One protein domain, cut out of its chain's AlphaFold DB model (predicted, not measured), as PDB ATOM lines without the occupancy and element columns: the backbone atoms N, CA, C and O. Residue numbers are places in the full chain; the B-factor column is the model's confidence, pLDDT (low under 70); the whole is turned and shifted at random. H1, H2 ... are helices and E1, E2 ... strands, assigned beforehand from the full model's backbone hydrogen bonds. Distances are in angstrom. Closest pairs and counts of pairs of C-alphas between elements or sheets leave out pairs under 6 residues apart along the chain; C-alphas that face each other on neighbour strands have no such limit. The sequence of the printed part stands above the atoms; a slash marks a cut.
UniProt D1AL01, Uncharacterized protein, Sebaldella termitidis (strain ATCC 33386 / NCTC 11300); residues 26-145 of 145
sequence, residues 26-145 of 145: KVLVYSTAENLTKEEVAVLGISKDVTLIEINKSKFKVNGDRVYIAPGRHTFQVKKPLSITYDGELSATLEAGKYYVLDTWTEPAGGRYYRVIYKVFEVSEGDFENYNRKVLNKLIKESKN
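AT A GLANCE: This is residues 26 to 145 of the 145 residues of an uncharacterized protein of Sebaldella termitidis (strain ATCC 33386 / NCTC 11300) (UniProt D1AL01). Two sheets make a loose, incompletely closed barrel: a strongly curled five-stranded sheet, E3 E4 E1 E7 E8, partly wraps round, and the three-stranded sheet E2 E5 E6 covers its open side. H1 packs on the curled sheet over E7, H2 sits by the gap between E2 and E3, and the long hairpin of E7 and E8 makes one end of the longest axis. The printed part has 120 residues, with eight named strands followed by two named helices, of mixed class. The larger sheet is mixed and the smaller antiparallel; the whole is compact, with a radius of gyration of the C-alphas of 14.7 A, and elongated, spanning 49 by 31 by 25 A.

HOW THE PARTS SIT: Past residues 26 to 41, which hold no named element, find E1, residues 42 to 46. E2, residues 51 to 54, is an edge strand of the smaller sheet. E3, residues 60 to 63, and E4, residues 66 to 69, form a hairpin, with N 61 and O 68 at 2.8 A. E4 is antiparallel to E1, with N 44 and O 67 at 2.8 A. E5, residues 72 to 79, is antiparallel to E2, with N 53 and O 77 at 2.8 A, and forms a hairpin with E6, residues 87 to 94, where N 76 and O 90 are 2.8 A apart. E7, residues 99 to 108, is parallel to E1, with N 45 and O 100 at 2.8 A. E8, residues 114 to 123, forms a hairpin with E7, with N 105 and O 117 at 3.1 A, and bends by 55 degrees at residue 120. Between the two sheets, E6 and E8 have 5 pairs of C-alphas within 8 A, the closest being those of Ala 92 and Val 120 at 6.5 A, while E2 and E3 are apart. H1, residues 125 to 131, is on the larger sheet at a height of 8.2 A, over E7 and slantwise to it at 46 degrees on the local plane; their closest C-alphas, Tyr 99 and Glu 125, are 6.1 A apart. H2, residues 136 to 143, is on that sheet too, at a height of 10.0 A, and only grazes the smaller one. O i to N i+4 pairs within hydrogen-bond range number 2 of 3 in H1 and 1 of 4 in H2, where 2 of 5 O i to N i+3 pairs are.

IN THESE COORDINATES: Find C-alpha 42 at (173.657, 124.558, 187.334), where E1 begins. E5 runs 22.4 A, E6 21.5 A, E7 28.5 A and E8 25.8 A; E7 ends at (142.752, 128.398, 193.962). H2 ends at C-alpha 143, (173.503, 142.517, 181.356).

THE WHOLE: The C-alphas farthest apart, Asn 35 and Gly 111, are 50.3 A apart. The printed part has no cut, and no link is long. Mean pLDDT of the printed part is 70.9; 50 residues are under 70, among them 26 to 36, 48 to 60 and 131 to 145.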
ATOM      1  N   LYS A  26     183.464 119.849 199.171       30.75
ATOM      2  CA  LYS A  26     183.709 121.237 198.868       30.75
ATOM      3  C   LYS A  26     182.397 121.653 198.246       30.75
ATOM      4  O   LYS A  26     182.173 121.433 197.062       30.75
ATOM      5  N   VAL A  27     181.517 122.201 199.077       35.22
ATOM      6  CA  VAL A  27     180.571 123.211 198.621       35.22
ATOM      7  C   VAL A  27     181.461 124.272 197.985       35.22
ATOM      8  O   VAL A  27     182.032 125.117 198.674       35.22
ATOM      9  N   LEU A  28     181.750 124.100 196.697       39.12
ATOM     10  CA  LEU A  28     182.574 125.021 195.952       39.12
ATOM     11  C   LEU A  28     181.689 126.247 195.795       39.12
ATOM     12  O   LEU A  28     180.718 126.253 195.043       39.12
ATOM     13  N   VAL A  29     181.961 127.245 196.630       39.88
ATOM     14  CA  VAL A  29     181.311 128.546 196.559       39.88
ATOM     15  C   VAL A  29     181.899 129.228 195.334       39.88
ATOM     16  O   VAL A  29     182.879 129.963 195.426       39.88
ATOM     17  N   TYR A  30     181.364 128.905 194.163       46.56
ATOM     18  CA  TYR A  30     181.755 129.589 192.947       46.56
ATOM     19  C   TYR A  30     181.173 131.003 192.989       46.56
ATOM     20  O   TYR A  30     179.967 131.200 193.145       46.56
ATOM     21  N   SER A  31     182.052 131.999 192.904       49.38
ATOM     22  CA  SER A  31     181.665 133.410 192.891       49.38
ATOM     23  C   SER A  31     181.078 133.828 191.545       49.38
ATOM     24  O   SER A  31     180.246 134.735 191.527       49.38
ATOM     25  N   THR A  32     181.474 133.162 190.450       61.56
ATOM     26  CA  THR A  32     180.979 133.439 189.098       61.56
ATOM     27  C   THR A  32     180.818 132.194 188.231       61.56
ATOM     28  O   THR A  32     181.505 131.197 188.432       61.56
ATOM     29  N   ALA A  33     179.900 132.254 187.257       63.56
ATOM     30  CA  ALA A  33     179.669 131.178 186.286       63.56
ATOM     31  C   ALA A  33     180.587 131.252 185.049       63.56
ATOM     32  O   ALA A  33     180.563 130.355 184.212       63.56
ATOM     33  N   GLU A  34     181.374 132.323 184.894       67.00
ATOM     34  CA  GLU A  34     182.143 132.588 183.667       67.00
ATOM     35  C   GLU A  34     183.263 131.574 183.410       67.00
ATOM     36  O   GLU A  34     183.547 131.269 182.252       67.00
ATOM     37  N   ASN A  35     183.855 131.032 184.477       67.19
ATOM     38  CA  ASN A  35     185.007 130.129 184.417       67.19
ATOM     39  C   ASN A  35     184.651 128.658 184.698       67.19
ATOM     40  O   ASN A  35     185.552 127.857 184.922       67.19
ATOM     41  N   LEU A  36     183.360 128.316 184.732       69.44
ATOM     42  CA  LEU A  36     182.880 126.994 185.145       69.44
ATOM     43  C   LEU A  36     182.588 126.089 183.948       69.44
ATOM     44  O   LEU A  36     182.048 126.547 182.934       69.44
ATOM     45  N   THR A  37     182.911 124.799 184.067       76.56
ATOM     46  CA  THR A  37     182.527 123.787 183.068       76.56
ATOM     47  C   THR A  37     181.038 123.436 183.158       76.56
ATOM     48  O   THR A  37     180.343 123.828 184.099       76.56
ATOM     49  N   LYS A  38     180.517 122.675 182.180       71.38
ATOM     50  CA  LYS A  38     179.105 122.238 182.152       71.38
ATOM     51  C   LYS A  38     178.731 121.432 183.408       71.38
ATOM     52  O   LYS A  38     177.591 121.482 183.851       71.38
ATOM     53  N   GLU A  39     179.690 120.721 183.987       80.06
ATOM     54  CA  GLU A  39     179.529 119.897 185.185       80.06
ATOM     55  C   GLU A  39     179.620 120.714 186.484       80.06
ATOM     56  O   GLU A  39     179.163 120.259 187.530       80.06
ATOM     57  N   GLU A  40     180.199 121.914 186.432       80.25
ATOM     58  CA  GLU A  40     180.425 122.788 187.590       80.25
ATOM     59  C   GLU A  40     179.325 123.846 187.765       80.25
ATOM     60  O   GLU A  40     179.198 124.440 188.836       80.25
ATOM     61  N   VAL A  41     178.511 124.059 186.730       83.94
ATOM     62  CA  VAL A  41     177.348 124.959 186.717       83.94
ATOM     63  C   VAL A  41     176.045 124.206 186.958       83.94
ATOM     64  O   VAL A  41     175.898 123.041 186.596       83.94
ATOM     65  N   ALA A  42     175.060 124.903 187.507       87.75
ATOM     66  CA  ALA A  42     173.657 124.558 187.334       87.75
ATOM     67  C   ALA A  42     173.134 125.179 186.031       87.75
ATOM     68  O   ALA A  42     173.573 126.262 185.630       87.75
ATOM     69  N   VAL A  43     172.162 124.540 185.387       87.19
ATOM     70  CA  VAL A  43     171.484 125.100 184.212       87.19
ATOM     71  C   VAL A  43     170.058 125.474 184.600       87.19
ATOM     72  O   VAL A  43     169.302 124.631 185.075       87.19
ATOM     73  N   LEU A  44     169.688 126.737 184.400       84.69
ATOM     74  CA  LEU A  44     168.347 127.252 184.646       84.69
ATOM     75  C   LEU A  44     167.638 127.552 183.323       84.69
ATOM     76  O   LEU A  44     168.116 128.323 182.487       84.69
ATOM     77  N   GLY A  45     166.469 126.943 183.176       79.56
ATOM     78  CA  GLY A  45     165.480 127.212 182.151       79.56
ATOM     79  C   GLY A  45     164.388 128.068 182.765       79.56
ATOM     80  O   GLY A  45     164.080 127.951 183.954       79.56
ATOM     81  N   ILE A  46     163.814 128.961 181.973       76.06
ATOM     82  CA  ILE A  46     162.757 129.853 182.439       76.06
ATOM     83  C   ILE A  46     161.549 129.606 181.547       76.06
ATOM     84  O   ILE A  46     161.657 129.645 180.322       76.06
ATOM     85  N   SER A  47     160.406 129.325 182.163       71.88
ATOM     86  CA  SER A  47     159.147 129.136 181.453       71.88
ATOM     87  C   SER A  47     158.714 130.424 180.749       71.88
ATOM     88  O   SER A  47     158.933 131.528 181.250       71.88
ATOM     89  N   LYS A  48     158.044 130.295 179.597       68.06
ATOM     90  CA  LYS A  48     157.535 131.427 178.792       68.06
ATOM     91  C   LYS A  48     156.605 132.366 179.575       68.06
ATOM     92  O   LYS A  48     156.452 133.531 179.215       68.06
ATOM     93  N   ASP A  49     155.974 131.842 180.622       67.81
ATOM     94  CA  ASP A  49     155.006 132.552 181.451       67.81
ATOM     95  C   ASP A  49     155.672 133.278 182.633       67.81
ATOM     96  O   ASP A  49     154.984 133.889 183.454       67.81
ATOM     97  N   VAL A  50     157.011 133.276 182.693       68.50
ATOM     98  CA  VAL A  50     157.816 133.969 183.699       68.50
ATOM     99  C   VAL A  50     158.776 134.952 183.035       68.50
ATOM    100  O   VAL A  50     159.588 134.605 182.183       68.50
ATOM    101  N   THR A  51     158.724 136.208 183.466       68.44
ATOM    102  CA  THR A  51     159.789 137.183 183.222       68.44
ATOM    103  C   THR A  51     160.697 137.222 184.439       68.44
ATOM    104  O   THR A  51     160.256 137.594 185.524       68.44
ATOM    105  N   LEU A  52     161.961 136.854 184.257       68.00
ATOM    106  CA  LEU A  52     162.994 137.063 185.263       68.00
ATOM    107  C   LEU A  52     163.459 138.526 185.216       68.00
ATOM    108  O   LEU A  52     163.822 139.018 184.147       68.00
ATOM    109  N   ILE A  53     163.402 139.205 186.359       62.59
ATOM    110  CA  ILE A  53     163.768 140.617 186.524       62.59
ATOM    111  C   ILE A  53     165.229 140.723 186.950       62.59
ATOM    112  O   ILE A  53     166.001 141.434 186.322       62.59
ATOM    113  N   GLU A  54     165.628 139.980 187.982       59.84
ATOM    114  CA  GLU A  54     166.984 140.062 188.513       59.84
ATOM    115  C   GLU A  54     167.489 138.694 188.980       59.84
ATOM    116  O   GLU A  54     166.791 137.935 189.657       59.84
ATOM    117  N   ILE A  55     168.740 138.416 188.616       64.69
ATOM    118  CA  ILE A  55     169.644 137.472 189.272       64.69
ATOM    119  C   ILE A  55     170.911 138.269 189.559       64.69
ATOM    120  O   ILE A  55     171.335 139.078 188.735       64.69
ATOM    121  N   ASN A  56     171.548 138.022 190.700       62.25
ATOM    122  CA  ASN A  56     172.826 138.641 191.033       62.25
ATOM    123  C   ASN A  56     173.862 138.401 189.901       62.25
ATOM    124  O   ASN A  56     174.307 137.267 189.701       62.25
ATOM    125  N   LYS A  57     174.198 139.465 189.144       55.66
ATOM    126  CA  LYS A  57     174.921 139.434 187.849       55.66
ATOM    127  C   LYS A  57     176.229 138.639 187.874       55.66
ATOM    128  O   LYS A  57     176.584 138.036 186.869       55.66
ATOM    129  N   SER A  58     176.930 138.596 189.005       55.16
ATOM    130  CA  SER A  58     178.207 137.884 189.109       55.16
ATOM    131  C   SER A  58     178.063 136.369 188.997       55.16
ATOM    132  O   SER A  58     179.019 135.709 188.617       55.16
ATOM    133  N   LYS A  59     176.884 135.796 189.260       66.75
ATOM    134  CA  LYS A  59     176.722 134.349 189.440       66.75
ATOM    135  C   LYS A  59     176.178 133.592 188.228       66.75
ATOM    136  O   LYS A  59     175.919 132.399 188.366       66.75
ATOM    137  N   PHE A  60     175.997 134.227 187.068       69.94
ATOM    138  CA  PHE A  60     175.454 133.544 185.889       69.94
ATOM    139  C   PHE A  60     176.063 133.996 184.559       69.94
ATOM    140  O   PHE A  60     176.576 135.101 184.424       69.94
ATOM    141  N   LYS A  61     175.967 133.122 183.558       72.94
ATOM    142  CA  LYS A  61     176.305 133.361 182.157       72.94
ATOM    143  C   LYS A  61     175.141 132.906 181.296       72.94
ATOM    144  O   LYS A  61     174.537 131.868 181.549       72.94
ATOM    145  N   VAL A  62     174.856 133.649 180.239       70.38
ATOM    146  CA  VAL A  62     173.801 133.290 179.295       70.38
ATOM    147  C   VAL A  62     174.424 132.853 177.974       70.38
ATOM    148  O   VAL A  62     175.275 133.558 177.432       70.38
ATOM    149  N   ASN A  63     174.025 131.693 177.454       67.81
ATOM    150  CA  ASN A  63     174.476 131.203 176.153       67.81
ATOM    151  C   ASN A  63     173.297 130.581 175.391       67.81
ATOM    152  O   ASN A  63     172.726 129.581 175.820       67.81
ATOM    153  N   GLY A  64     172.932 131.203 174.266       67.62
ATOM    154  CA  GLY A  64     171.827 130.764 173.413       67.62
ATOM    155  C   GLY A  64     170.459 130.961 174.062       67.62
ATOM    156  O   GLY A  64     169.928 132.062 174.071       67.62
ATOM    157  N   ASP A  65     169.865 129.893 174.567       64.88
ATOM    158  CA  ASP A  65     168.588 129.872 175.283       64.88
ATOM    159  C   ASP A  65     168.744 129.415 176.744       64.88
ATOM    160  O   ASP A  65     167.757 129.300 177.470       64.88
ATOM    161  N   ARG A  66     169.980 129.180 177.199       73.44
ATOM    162  CA  ARG A  66     170.283 128.625 178.522       73.44
ATOM    163  C   ARG A  66     170.934 129.656 179.428       73.44
ATOM    164  O   ARG A  66     171.807 130.422 179.004       73.44
ATOM    165  N   VAL A  67     170.548 129.618 180.700       79.12
ATOM    166  CA  VAL A  67     171.200 130.367 181.773       79.12
ATOM    167  C   VAL A  67     172.043 129.391 182.586       79.12
ATOM    168  O   VAL A  67     171.524 128.481 183.220       79.12
ATOM    169  N   TYR A  68     173.354 129.573 182.560       82.69
ATOM    170  CA  TYR A  68     174.314 128.816 183.354       82.69
ATOM    171  C   TYR A  68     174.583 129.583 184.639       82.69
ATOM    172  O   TYR A  68     174.943 130.756 184.580       82.69
ATOM    173  N   ILE A  69     174.394 128.954 185.790       82.69
ATOM    174  CA  ILE A  69     174.452 129.611 187.096       82.69
ATOM    175  C   ILE A  69     175.445 128.864 187.983       82.69
ATOM    176  O   ILE A  69     175.456 127.638 188.026       82.69
ATOM    177  N   ALA A  70     176.280 129.602 188.709       83.00
ATOM    178  CA  ALA A  70     177.117 129.042 189.761       83.00
ATOM    179  C   ALA A  70     176.236 128.334 190.812       83.00
ATOM    180  O   ALA A  70     175.203 128.883 191.199       83.00
ATOM    181  N   PRO A  71     176.594 127.145 191.311       84.75
ATOM    182  CA  PRO A  71     175.809 126.469 192.334       84.75
ATOM    183  C   PRO A  71     175.811 127.254 193.654       84.75
ATOM    184  O   PRO A  71     176.683 128.082 193.929       84.75
ATOM    185  N   GLY A  72     174.809 126.992 194.487       81.56
ATOM    186  CA  GLY A  72     174.570 127.686 195.749       81.56
ATOM    187  C   GLY A  72     173.193 128.338 195.810       81.56
ATOM    188  O   GLY A  72     172.327 128.093 194.971       81.56
ATOM    189  N   ARG A  73     172.976 129.150 196.847       83.19
ATOM    190  CA  ARG A  73     171.698 129.832 197.075       83.19
ATOM    191  C   ARG A  73     171.588 131.099 196.229       83.19
ATOM    192  O   ARG A  73     172.469 131.965 196.278       83.19
ATOM    193  N   HIS A  74     170.464 131.222 195.534       80.06
ATOM    194  CA  HIS A  74     170.097 132.370 194.710       80.06
ATOM    195  C   HIS A  74     168.713 132.872 195.075       80.06
ATOM    196  O   HIS A  74     167.843 132.089 195.455       80.06
ATOM    197  N   THR A  75     168.538 134.176 194.911       80.19
ATOM    198  CA  THR A  75     167.249 134.853 194.988       80.19
ATOM    199  C   THR A  75     166.906 135.344 193.590       80.19
ATOM    200  O   THR A  75     167.753 135.951 192.933       80.19
ATOM    201  N   PHE A  76     165.689 135.063 193.139       78.06
ATOM    202  CA  PHE A  76     165.179 135.471 191.837       78.06
ATOM    203  C   PHE A  76     164.004 136.412 192.050       78.06
ATOM    204  O   PHE A  76     163.058 136.064 192.762       78.06
ATOM    205  N   GLN A  77     164.052 137.568 191.397       75.88
ATOM    206  CA  GLN A  77     162.883 138.427 191.251       75.88
ATOM    207  C   GLN A  77     162.189 138.096 189.937       75.88
ATOM    208  O   GLN A  77     162.819 138.078 188.877       75.88
ATOM    209  N   VAL A  78     160.895 137.805 190.001       74.81
ATOM    210  CA  VAL A  78     160.119 137.290 188.869       74.81
ATOM    211  C   VAL A  78     158.797 138.018 188.722       74.81
ATOM    212  O   VAL A  78     158.238 138.516 189.692       74.81
ATOM    213  N   LYS A  79     158.262 138.041 187.505       71.50
ATOM    214  CA  LYS A  79     156.960 138.633 187.199       71.50
ATOM    215  C   LYS A  79     156.221 137.821 186.152       71.50
ATOM    216  O   LYS A  79     156.828 137.303 185.214       71.50
ATOM    217  N   LYS A  80     154.893 137.767 186.253       68.62
ATOM    218  CA  LYS A  80     154.043 137.241 185.178       68.62
ATOM    219  C   LYS A  80     153.931 138.281 184.041       68.62
ATOM    220  O   LYS A  80     153.448 139.381 184.308       68.62
ATOM    221  N   PRO A  81     154.292 137.960 182.781       57.66
ATOM    222  CA  PRO A  81     154.446 138.923 181.679       57.66
ATOM    223  C   PRO A  81     153.239 139.836 181.410       57.66
ATOM    224  O   PRO A  81     153.405 140.952 180.929       57.66
ATOM    225  N   LEU A  82     152.028 139.359 181.705       57.28
ATOM    226  CA  LEU A  82     150.761 140.047 181.422       57.28
ATOM    227  C   LEU A  82     150.061 140.580 182.683       57.28
ATOM    228  O   LEU A  82     148.966 141.127 182.593       57.28
ATOM    229  N   SER A  83     150.669 140.414 183.861       53.22
ATOM    230  CA  SER A  83     150.152 140.954 185.120       53.22
ATOM    231  C   SER A  83     150.954 142.190 185.498       53.22
ATOM    232  O   SER A  83     152.173 142.132 185.645       53.22
ATOM    233  N   ILE A  84     150.277 143.321 185.662       47.53
ATOM    234  CA  ILE A  84     150.927 144.607 185.951       47.53
ATOM    235  C   ILE A  84     151.417 144.653 187.412       47.53
ATOM    236  O   ILE A  84     152.334 145.405 187.729       47.53
ATOM    237  N   THR A  85     150.880 143.794 188.284       49.66
ATOM    238  CA  THR A  85     150.819 144.047 189.731       49.66
ATOM    239  C   THR A  85     151.505 143.030 190.641       49.66
ATOM    240  O   THR A  85     151.543 143.276 191.841       49.66
ATOM    241  N   TYR A  86     152.054 141.920 190.134       57.88
ATOM    242  CA  TYR A  86     152.603 140.877 191.014       57.88
ATOM    243  C   TYR A  86     154.005 140.434 190.620       57.88
ATOM    244  O   TYR A  86     154.185 139.518 189.810       57.88
ATOM    245  N   ASP A  87     154.967 141.081 191.266       65.94
ATOM    246  CA  ASP A  87     156.354 140.650 191.317       65.94
ATOM    247  C   ASP A  87     156.495 139.657 192.489       65.94
ATOM    248  O   ASP A  87     155.939 139.862 193.571       65.94
ATOM    249  N   GLY A  88     157.156 138.528 192.250       72.06
ATOM    250  CA  GLY A  88     157.440 137.497 193.241       72.06
ATOM    251  C   GLY A  88     158.937 137.415 193.512       72.06
ATOM    252  O   GLY A  88     159.745 137.562 192.598       72.06
ATOM    253  N   GLU A  89     159.305 137.148 194.760       79.62
ATOM    254  CA  GLU A  89     160.666 136.762 195.122       79.62
ATOM    255  C   GLU A  89     160.683 135.273 195.463       79.62
ATOM    256  O   GLU A  89     159.824 134.783 196.199       79.62
ATOM    257  N   LEU A  90     161.662 134.543 194.934       83.25
ATOM    258  CA  LEU A  90     161.878 133.146 195.295       83.25
ATOM    259  C   LEU A  90     163.355 132.881 195.576       83.25
ATOM    260  O   LEU A  90     164.241 133.418 194.917       83.25
ATOM    261  N   SER A  91     163.617 132.027 196.559       84.62
ATOM    262  CA  SER A  91     164.956 131.535 196.869       84.62
ATOM    263  C   SER A  91     165.065 130.067 196.482       84.62
ATOM    264  O   SER A  91     164.207 129.272 196.866       84.62
ATOM    265  N   ALA A  92     166.139 129.690 195.795       85.94
ATOM    266  CA  ALA A  92     166.459 128.290 195.534       85.94
ATOM    267  C   ALA A  92     167.961 128.036 195.681       85.94
ATOM    268  O   ALA A  92     168.783 128.910 195.400       85.94
ATOM    269  N   THR A  93     168.308 126.832 196.126       88.44
ATOM    270  CA  THR A  93     169.687 126.338 196.105       88.44
ATOM    271  C   THR A  93     169.852 125.470 194.872       88.44
ATOM    272  O   THR A  93     169.108 124.507 194.708       88.44
ATOM    273  N   LEU A  94     170.794 125.830 194.007       88.69
ATOM    274  CA  LEU A  94     171.088 125.091 192.784       88.69
ATOM    275  C   LEU A  94     172.363 124.272 192.970       88.69
ATOM    276  O   LEU A  94     173.355 124.785 193.489       88.69
ATOM    277  N   GLU A  95     172.343 123.019 192.536       87.19
ATOM    278  CA  GLU A  95     173.495 122.122 192.591       87.19
ATOM    279  C   GLU A  95     174.206 122.031 191.235       87.19
ATOM    280  O   GLU A  95     173.607 122.230 190.177       87.19
ATOM    281  N   ALA A  96     175.507 121.743 191.271       87.19
ATOM    282  CA  ALA A  96     176.324 121.611 190.071       87.19
ATOM    283  C   ALA A  96     175.887 120.400 189.228       87.19
ATOM    284  O   ALA A  96     175.539 119.350 189.771       87.19
ATOM    285  N   GLY A  97     175.907 120.546 187.904       86.75
ATOM    286  CA  GLY A  97     175.541 119.494 186.954       86.75
ATOM    287  C   GLY A  97     174.043 119.177 186.901       86.75
ATOM    288  O   GLY A  97     173.655 118.168 186.311       86.75
ATOM    289  N   LYS A  98     173.196 120.005 187.525       91.56
ATOM    290  CA  LYS A  98     171.740 119.822 187.573       91.56
ATOM    291  C   LYS A  98     171.002 120.815 186.682       91.56
ATOM    292  O   LYS A  98     171.471 121.929 186.434       91.56
ATOM    293  N   TYR A  99     169.817 120.402 186.242       89.81
ATOM    294  CA  TYR A  99     168.917 121.195 185.413       89.81
ATOM    295  C   TYR A  99     167.711 121.614 186.237       89.81
ATOM    296  O   TYR A  99     167.072 120.790 186.886       89.81
ATOM    297  N   TYR A 100     167.395 122.898 186.199       89.69
ATOM    298  CA  TYR A 100     166.287 123.480 186.935       89.69
ATOM    299  C   TYR A 100     165.394 124.274 186.001       89.69
ATOM    300  O   TYR A 100     165.865 124.894 185.047       89.69
ATOM    301  N   VAL A 101     164.108 124.312 186.322       87.12
ATOM    302  CA  VAL A 101     163.142 125.178 185.649       87.12
ATOM    303  C   VAL A 101     162.544 126.135 186.663       87.12
ATOM    304  O   VAL A 101     162.108 125.723 187.738       87.12
ATOM    305  N   LEU A 102     162.532 127.416 186.306       84.62
ATOM    306  CA  LEU A 102     161.709 128.439 186.931       84.62
ATOM    307  C   LEU A 102     160.371 128.506 186.190       84.62
ATOM    308  O   LEU A 102     160.325 128.933 185.033       84.62
ATOM    309  N   ASP A 103     159.293 128.113 186.863       83.62
ATOM    310  CA  ASP A 103     157.944 128.081 186.293       83.62
ATOM    311  C   ASP A 103     156.918 128.800 187.174       83.62
ATOM    312  O   ASP A 103     157.175 129.137 188.340       83.62
ATOM    313  N   THR A 104     155.738 129.036 186.605       79.88
ATOM    314  CA  THR A 104     154.600 129.629 187.294       79.88
ATOM    315  C   THR A 104     153.277 128.985 186.909       79.88
ATOM    316  O   THR A 104     153.032 128.645 185.756       79.88
ATOM    317  N   TRP A 105     152.376 128.874 187.879       80.38
ATOM    318  CA  TRP A 105     150.991 128.476 187.650       80.38
ATOM    319  C   TRP A 105     150.067 129.205 188.620       80.38
ATOM    320  O   TRP A 105     150.504 129.892 189.543       80.38
ATOM    321  N   THR A 106     148.762 129.095 188.393       81.81
ATOM    322  CA  THR A 106     147.746 129.665 189.279       81.81
ATOM    323  C   THR A 106     147.028 128.568 190.040       81.81
ATOM    324  O   THR A 106     146.556 127.612 189.431       81.81
ATOM    325  N   GLU A 107     146.886 128.736 191.349       81.31
ATOM    326  CA  GLU A 107     146.122 127.830 192.209       81.31
ATOM    327  C   GLU A 107     144.929 128.553 192.842       81.31
ATOM    328  O   GLU A 107     145.005 129.765 193.079       81.31
ATOM    329  N   PRO A 108     143.837 127.839 193.164       83.44
ATOM    330  CA  PRO A 108     142.752 128.398 193.962       83.44
ATOM    331  C   PRO A 108     143.256 128.891 195.329       83.44
ATOM    332  O   PRO A 108     143.983 128.181 196.021       83.44
ATOM    333  N   ALA A 109     142.847 130.096 195.734       82.19
ATOM    334  CA  ALA A 109     143.213 130.713 197.018       82.19
ATOM    335  C   ALA A 109     142.006 130.927 197.957       82.19
ATOM    336  O   ALA A 109     142.106 131.643 198.949       82.19
ATOM    337  N   GLY A 110     140.867 130.302 197.639       73.25
ATOM    338  CA  GLY A 110     139.588 130.468 198.333       73.25
ATOM    339  C   GLY A 110     138.622 131.393 197.580       73.25
ATOM    340  O   GLY A 110     139.008 132.416 197.014       73.25
ATOM    341  N   GLY A 111     137.337 131.025 197.547       80.31
ATOM    342  CA  GLY A 111     136.306 131.773 196.817       80.31
ATOM    343  C   GLY A 111     136.553 131.816 195.300       80.31
ATOM    344  O   GLY A 111     136.804 130.784 194.683       80.31
ATOM    345  N   ARG A 112     136.469 133.011 194.691       75.44
ATOM    346  CA  ARG A 112     136.751 133.257 193.256       75.44
ATOM    347  C   ARG A 112     138.192 133.719 192.981       75.44
ATOM    348  O   ARG A 112     138.489 134.149 191.868       75.44
ATOM    349  N   TYR A 113     139.072 133.680 193.981       73.19
ATOM    350  CA  TYR A 113     140.430 134.203 193.867       73.19
ATOM    351  C   TYR A 113     141.429 133.103 193.502       73.19
ATOM    352  O   TYR A 113     141.387 131.992 194.036       73.19
ATOM    353  N   TYR A 114     142.364 133.448 192.618       79.25
ATOM    354  CA  TYR A 114     143.514 132.623 192.264       79.25
ATOM    355  C   TYR A 114     144.786 133.299 192.767       79.25
ATOM    356  O   TYR A 114     144.946 134.510 192.607       79.25
ATOM    357  N   ARG A 115     145.704 132.522 193.340       79.94
ATOM    358  CA  ARG A 115     147.066 132.973 193.648       79.94
ATOM    359  C   ARG A 115     148.017 132.499 192.560       79.94
ATOM    360  O   ARG A 115     147.857 131.400 192.034       79.94
ATOM    361  N   VAL A 116     149.006 133.323 192.238       80.06
ATOM    362  CA  VAL A 116     150.114 132.933 191.363       80.06
ATOM    363  C   VAL A 116     151.184 132.277 192.225       80.06
ATOM    364  O   VAL A 116     151.581 132.833 193.247       80.06
ATOM    365  N   ILE A 117     151.635 131.101 191.813       82.06
ATOM    366  CA  ILE A 117     152.752 130.386 192.415       82.06
ATOM    367  C   ILE A 117     153.943 130.495 191.473       82.06
ATOM    368  O   ILE A 117     153.797 130.330 190.264       82.06
ATOM    369  N   TYR A 118     155.113 130.771 192.037       82.50
ATOM    370  CA  TYR A 118     156.396 130.710 191.349       82.50
ATOM    371  C   TYR A 118     157.237 129.628 192.013       82.50
ATOM    372  O   TYR A 118     157.269 129.543 193.245       82.50
ATOM    373  N   LYS A 119     157.920 128.799 191.224       86.75
ATOM    374  CA  LYS A 119     158.765 127.736 191.773       86.75
ATOM    375  C   LYS A 119     159.974 127.478 190.894       86.75
ATOM    376  O   LYS A 119     159.871 127.480 189.673       86.75
ATOM    377  N   VAL A 120     161.092 127.190 191.551       89.00
ATOM    378  CA  VAL A 120     162.250 126.541 190.937       89.00
ATOM    379  C   VAL A 120     162.274 125.088 191.380       89.00
ATOM    380  O   VAL A 120     162.158 124.801 192.573       89.00
ATOM    381  N   PHE A 121     162.389 124.170 190.431       89.56
ATOM    382  CA  PHE A 121     162.484 122.741 190.712       89.56
ATOM    383  C   PHE A 121     163.424 122.053 189.726       89.56
ATOM    384  O   PHE A 121     163.613 122.521 188.604       89.56
ATOM    385  N   GLU A 122     164.050 120.973 190.189       93.38
ATOM    386  CA  GLU A 122     164.945 120.146 189.380       93.38
ATOM    387  C   GLU A 122     164.139 119.348 188.349       93.38
ATOM    388  O   GLU A 122     163.045 118.860 188.643       93.38
ATOM    389  N   VAL A 123     164.699 119.208 187.153       89.31
ATOM    390  CA  VAL A 123     164.169 118.393 186.057       89.31
ATOM    391  C   VAL A 123     165.293 117.560 185.439       89.31
ATOM    392  O   VAL A 123     166.475 117.819 185.665       89.31
ATOM    393  N   SER A 124     164.938 116.562 184.629       89.81
ATOM    394  CA  SER A 124     165.928 115.865 183.804       89.81
ATOM    395  C   SER A 124     166.424 116.759 182.655       89.81
ATOM    396  O   SER A 124     165.722 117.681 182.237       89.81
ATOM    397  N   GLU A 125     167.611 116.480 182.099       87.25
ATOM    398  CA  GLU A 125     168.115 117.190 180.904       87.25
ATOM    399  C   GLU A 125     167.134 117.062 179.726       87.25
ATOM    400  O   GLU A 125     166.876 118.038 179.035       87.25
ATOM    401  N   GLY A 126     166.515 115.889 179.539       83.56
ATOM    402  CA  GLY A 126     165.533 115.673 178.471       83.56
ATOM    403  C   GLY A 126     164.260 116.506 178.639       83.56
ATOM    404  O   GLY A 126     163.769 117.085 177.671       83.56
ATOM    405  N   ASP A 127     163.747 116.614 179.868       82.00
ATOM    406  CA  ASP A 127     162.585 117.456 180.164       82.00
ATOM    407  C   ASP A 127     162.926 118.939 180.007       82.00
ATOM    408  O   ASP A 127     162.132 119.698 179.456       82.00
ATOM    409  N   PHE A 128     164.123 119.348 180.433       83.06
ATOM    410  CA  PHE A 128     164.613 120.721 180.332       83.06
ATOM    411  C   PHE A 128     164.558 121.268 178.902       83.06
ATOM    412  O   PHE A 128     164.061 122.376 178.688       83.06
ATOM    413  N   GLU A 129     165.012 120.489 177.916       77.12
ATOM    414  CA  GLU A 129     164.989 120.905 176.505       77.12
ATOM    415  C   GLU A 129     163.561 121.191 176.001       77.12
ATOM    416  O   GLU A 129     163.372 122.026 175.117       77.12
ATOM    417  N   ASN A 130     162.537 120.552 176.581       71.00
ATOM    418  CA  ASN A 130     161.138 120.774 176.204       71.00
ATOM    419  C   ASN A 130     160.551 122.070 176.784       71.00
ATOM    420  O   ASN A 130     159.672 122.672 176.164       71.00
ATOM    421  N   TYR A 131     161.030 122.526 177.946       65.56
ATOM    422  CA  TYR A 131     160.563 123.774 178.566       65.56
ATOM    423  C   TYR A 131     161.091 125.024 177.853       65.56
ATOM    424  O   TYR A 131     160.521 126.110 177.983       65.56
ATOM    425  N   ASN A 132     162.165 124.886 177.078       60.00
ATOM    426  CA  ASN A 132     162.974 126.022 176.672       60.00
ATOM    427  C   ASN A 132     162.695 126.464 175.225       60.00
ATOM    428  O   ASN A 132     163.341 126.037 174.272       60.00
ATOM    429  N   ARG A 133     161.738 127.385 175.041       52.03
ATOM    430  CA  ARG A 133     161.625 128.208 173.818       52.03
ATOM    431  C   ARG A 133     161.200 129.642 174.160       52.03
ATOM    432  O   ARG A 133     160.023 129.906 174.380       52.03
ATOM    433  N   LYS A 134     162.175 130.564 174.049       51.28
ATOM    434  CA  LYS A 134     162.089 132.050 174.031       51.28
ATOM    435  C   LYS A 134     162.099 132.814 175.375       51.28
ATOM    436  O   LYS A 134     161.169 133.574 175.626       51.28
ATOM    437  N   VAL A 135     163.183 132.769 176.165       50.75
ATOM    438  CA  VAL A 135     163.326 133.684 177.337       50.75
ATOM    439  C   VAL A 135     164.572 134.597 177.329       50.75
ATOM    440  O   VAL A 135     164.714 135.481 178.170       50.75
ATOM    441  N   LEU A 136     165.441 134.540 176.316       52.06
ATOM    442  CA  LEU A 136     166.713 135.279 176.387       52.06
ATOM    443  C   LEU A 136     166.667 136.795 176.089       52.06
ATOM    444  O   LEU A 136     167.607 137.520 176.418       52.06
ATOM    445  N   ASN A 137     165.599 137.305 175.470       43.22
ATOM    446  CA  ASN A 137     165.658 138.612 174.796       43.22
ATOM    447  C   ASN A 137     165.574 139.849 175.712       43.22
ATOM    448  O   ASN A 137     165.858 140.950 175.240       43.22
ATOM    449  N   LYS A 138     165.235 139.707 177.002       46.47
ATOM    450  CA  LYS A 138     165.216 140.837 177.955       46.47
ATOM    451  C   LYS A 138     166.450 140.869 178.871       46.47
ATOM    452  O   LYS A 138     167.035 141.930 179.051       46.47
ATOM    453  N   LEU A 139     166.924 139.702 179.317       50.22
ATOM    454  CA  LEU A 139     168.084 139.562 180.214       50.22
ATOM    455  C   LEU A 139     169.415 139.987 179.563       50.22
ATOM    456  O   LEU A 139     170.247 140.604 180.223       50.22
ATOM    457  N   ILE A 140     169.600 139.749 178.254       49.00
ATOM    458  CA  ILE A 140     170.797 140.223 177.523       49.00
ATOM    459  C   ILE A 140     170.841 141.757 177.440       49.00
ATOM    460  O   ILE A 140     171.917 142.350 177.357       49.00
ATOM    461  N   LYS A 141     169.677 142.416 177.433       42.09
ATOM    462  CA  LYS A 141     169.594 143.869 177.261       42.09
ATOM    463  C   LYS A 141     170.011 144.621 178.530       42.09
ATOM    464  O   LYS A 141     170.498 145.739 178.424       42.09
ATOM    465  N   GLU A 142     169.877 143.990 179.696       43.47
ATOM    466  CA  GLU A 142     170.235 144.560 181.002       43.47
ATOM    467  C   GLU A 142     171.597 144.078 181.522       43.47
ATOM    468  O   GLU A 142     172.194 144.743 182.364       43.47
ATOM    469  N   SER A 143     172.139 142.960 181.019       41.22
ATOM    470  CA  SER A 143     173.503 142.517 181.356       41.22
ATOM    471  C   SER A 143     174.600 143.240 180.563       41.22
ATOM    472  O   SER A 143     175.769 143.117 180.913       41.22
ATOM    473  N   LYS A 144     174.241 143.934 179.472       39.62
ATOM    474  CA  LYS A 144     175.165 144.683 178.596       39.62
ATOM    475  C   LYS A 144     175.203 146.197 178.862       39.62
ATOM    476  O   LYS A 144     175.967 146.883 178.191       39.62
ATOM    477  N   ASN A 145     174.404 146.681 179.816       38.38
ATOM    478  CA  ASN A 145     174.471 148.029 180.390       38.38
ATOM    479  C   ASN A 145     174.983 147.943 181.832       38.38
ATOM    480  O   ASN A 145     175.647 148.911 182.249       38.38
TER     481      ASN A 145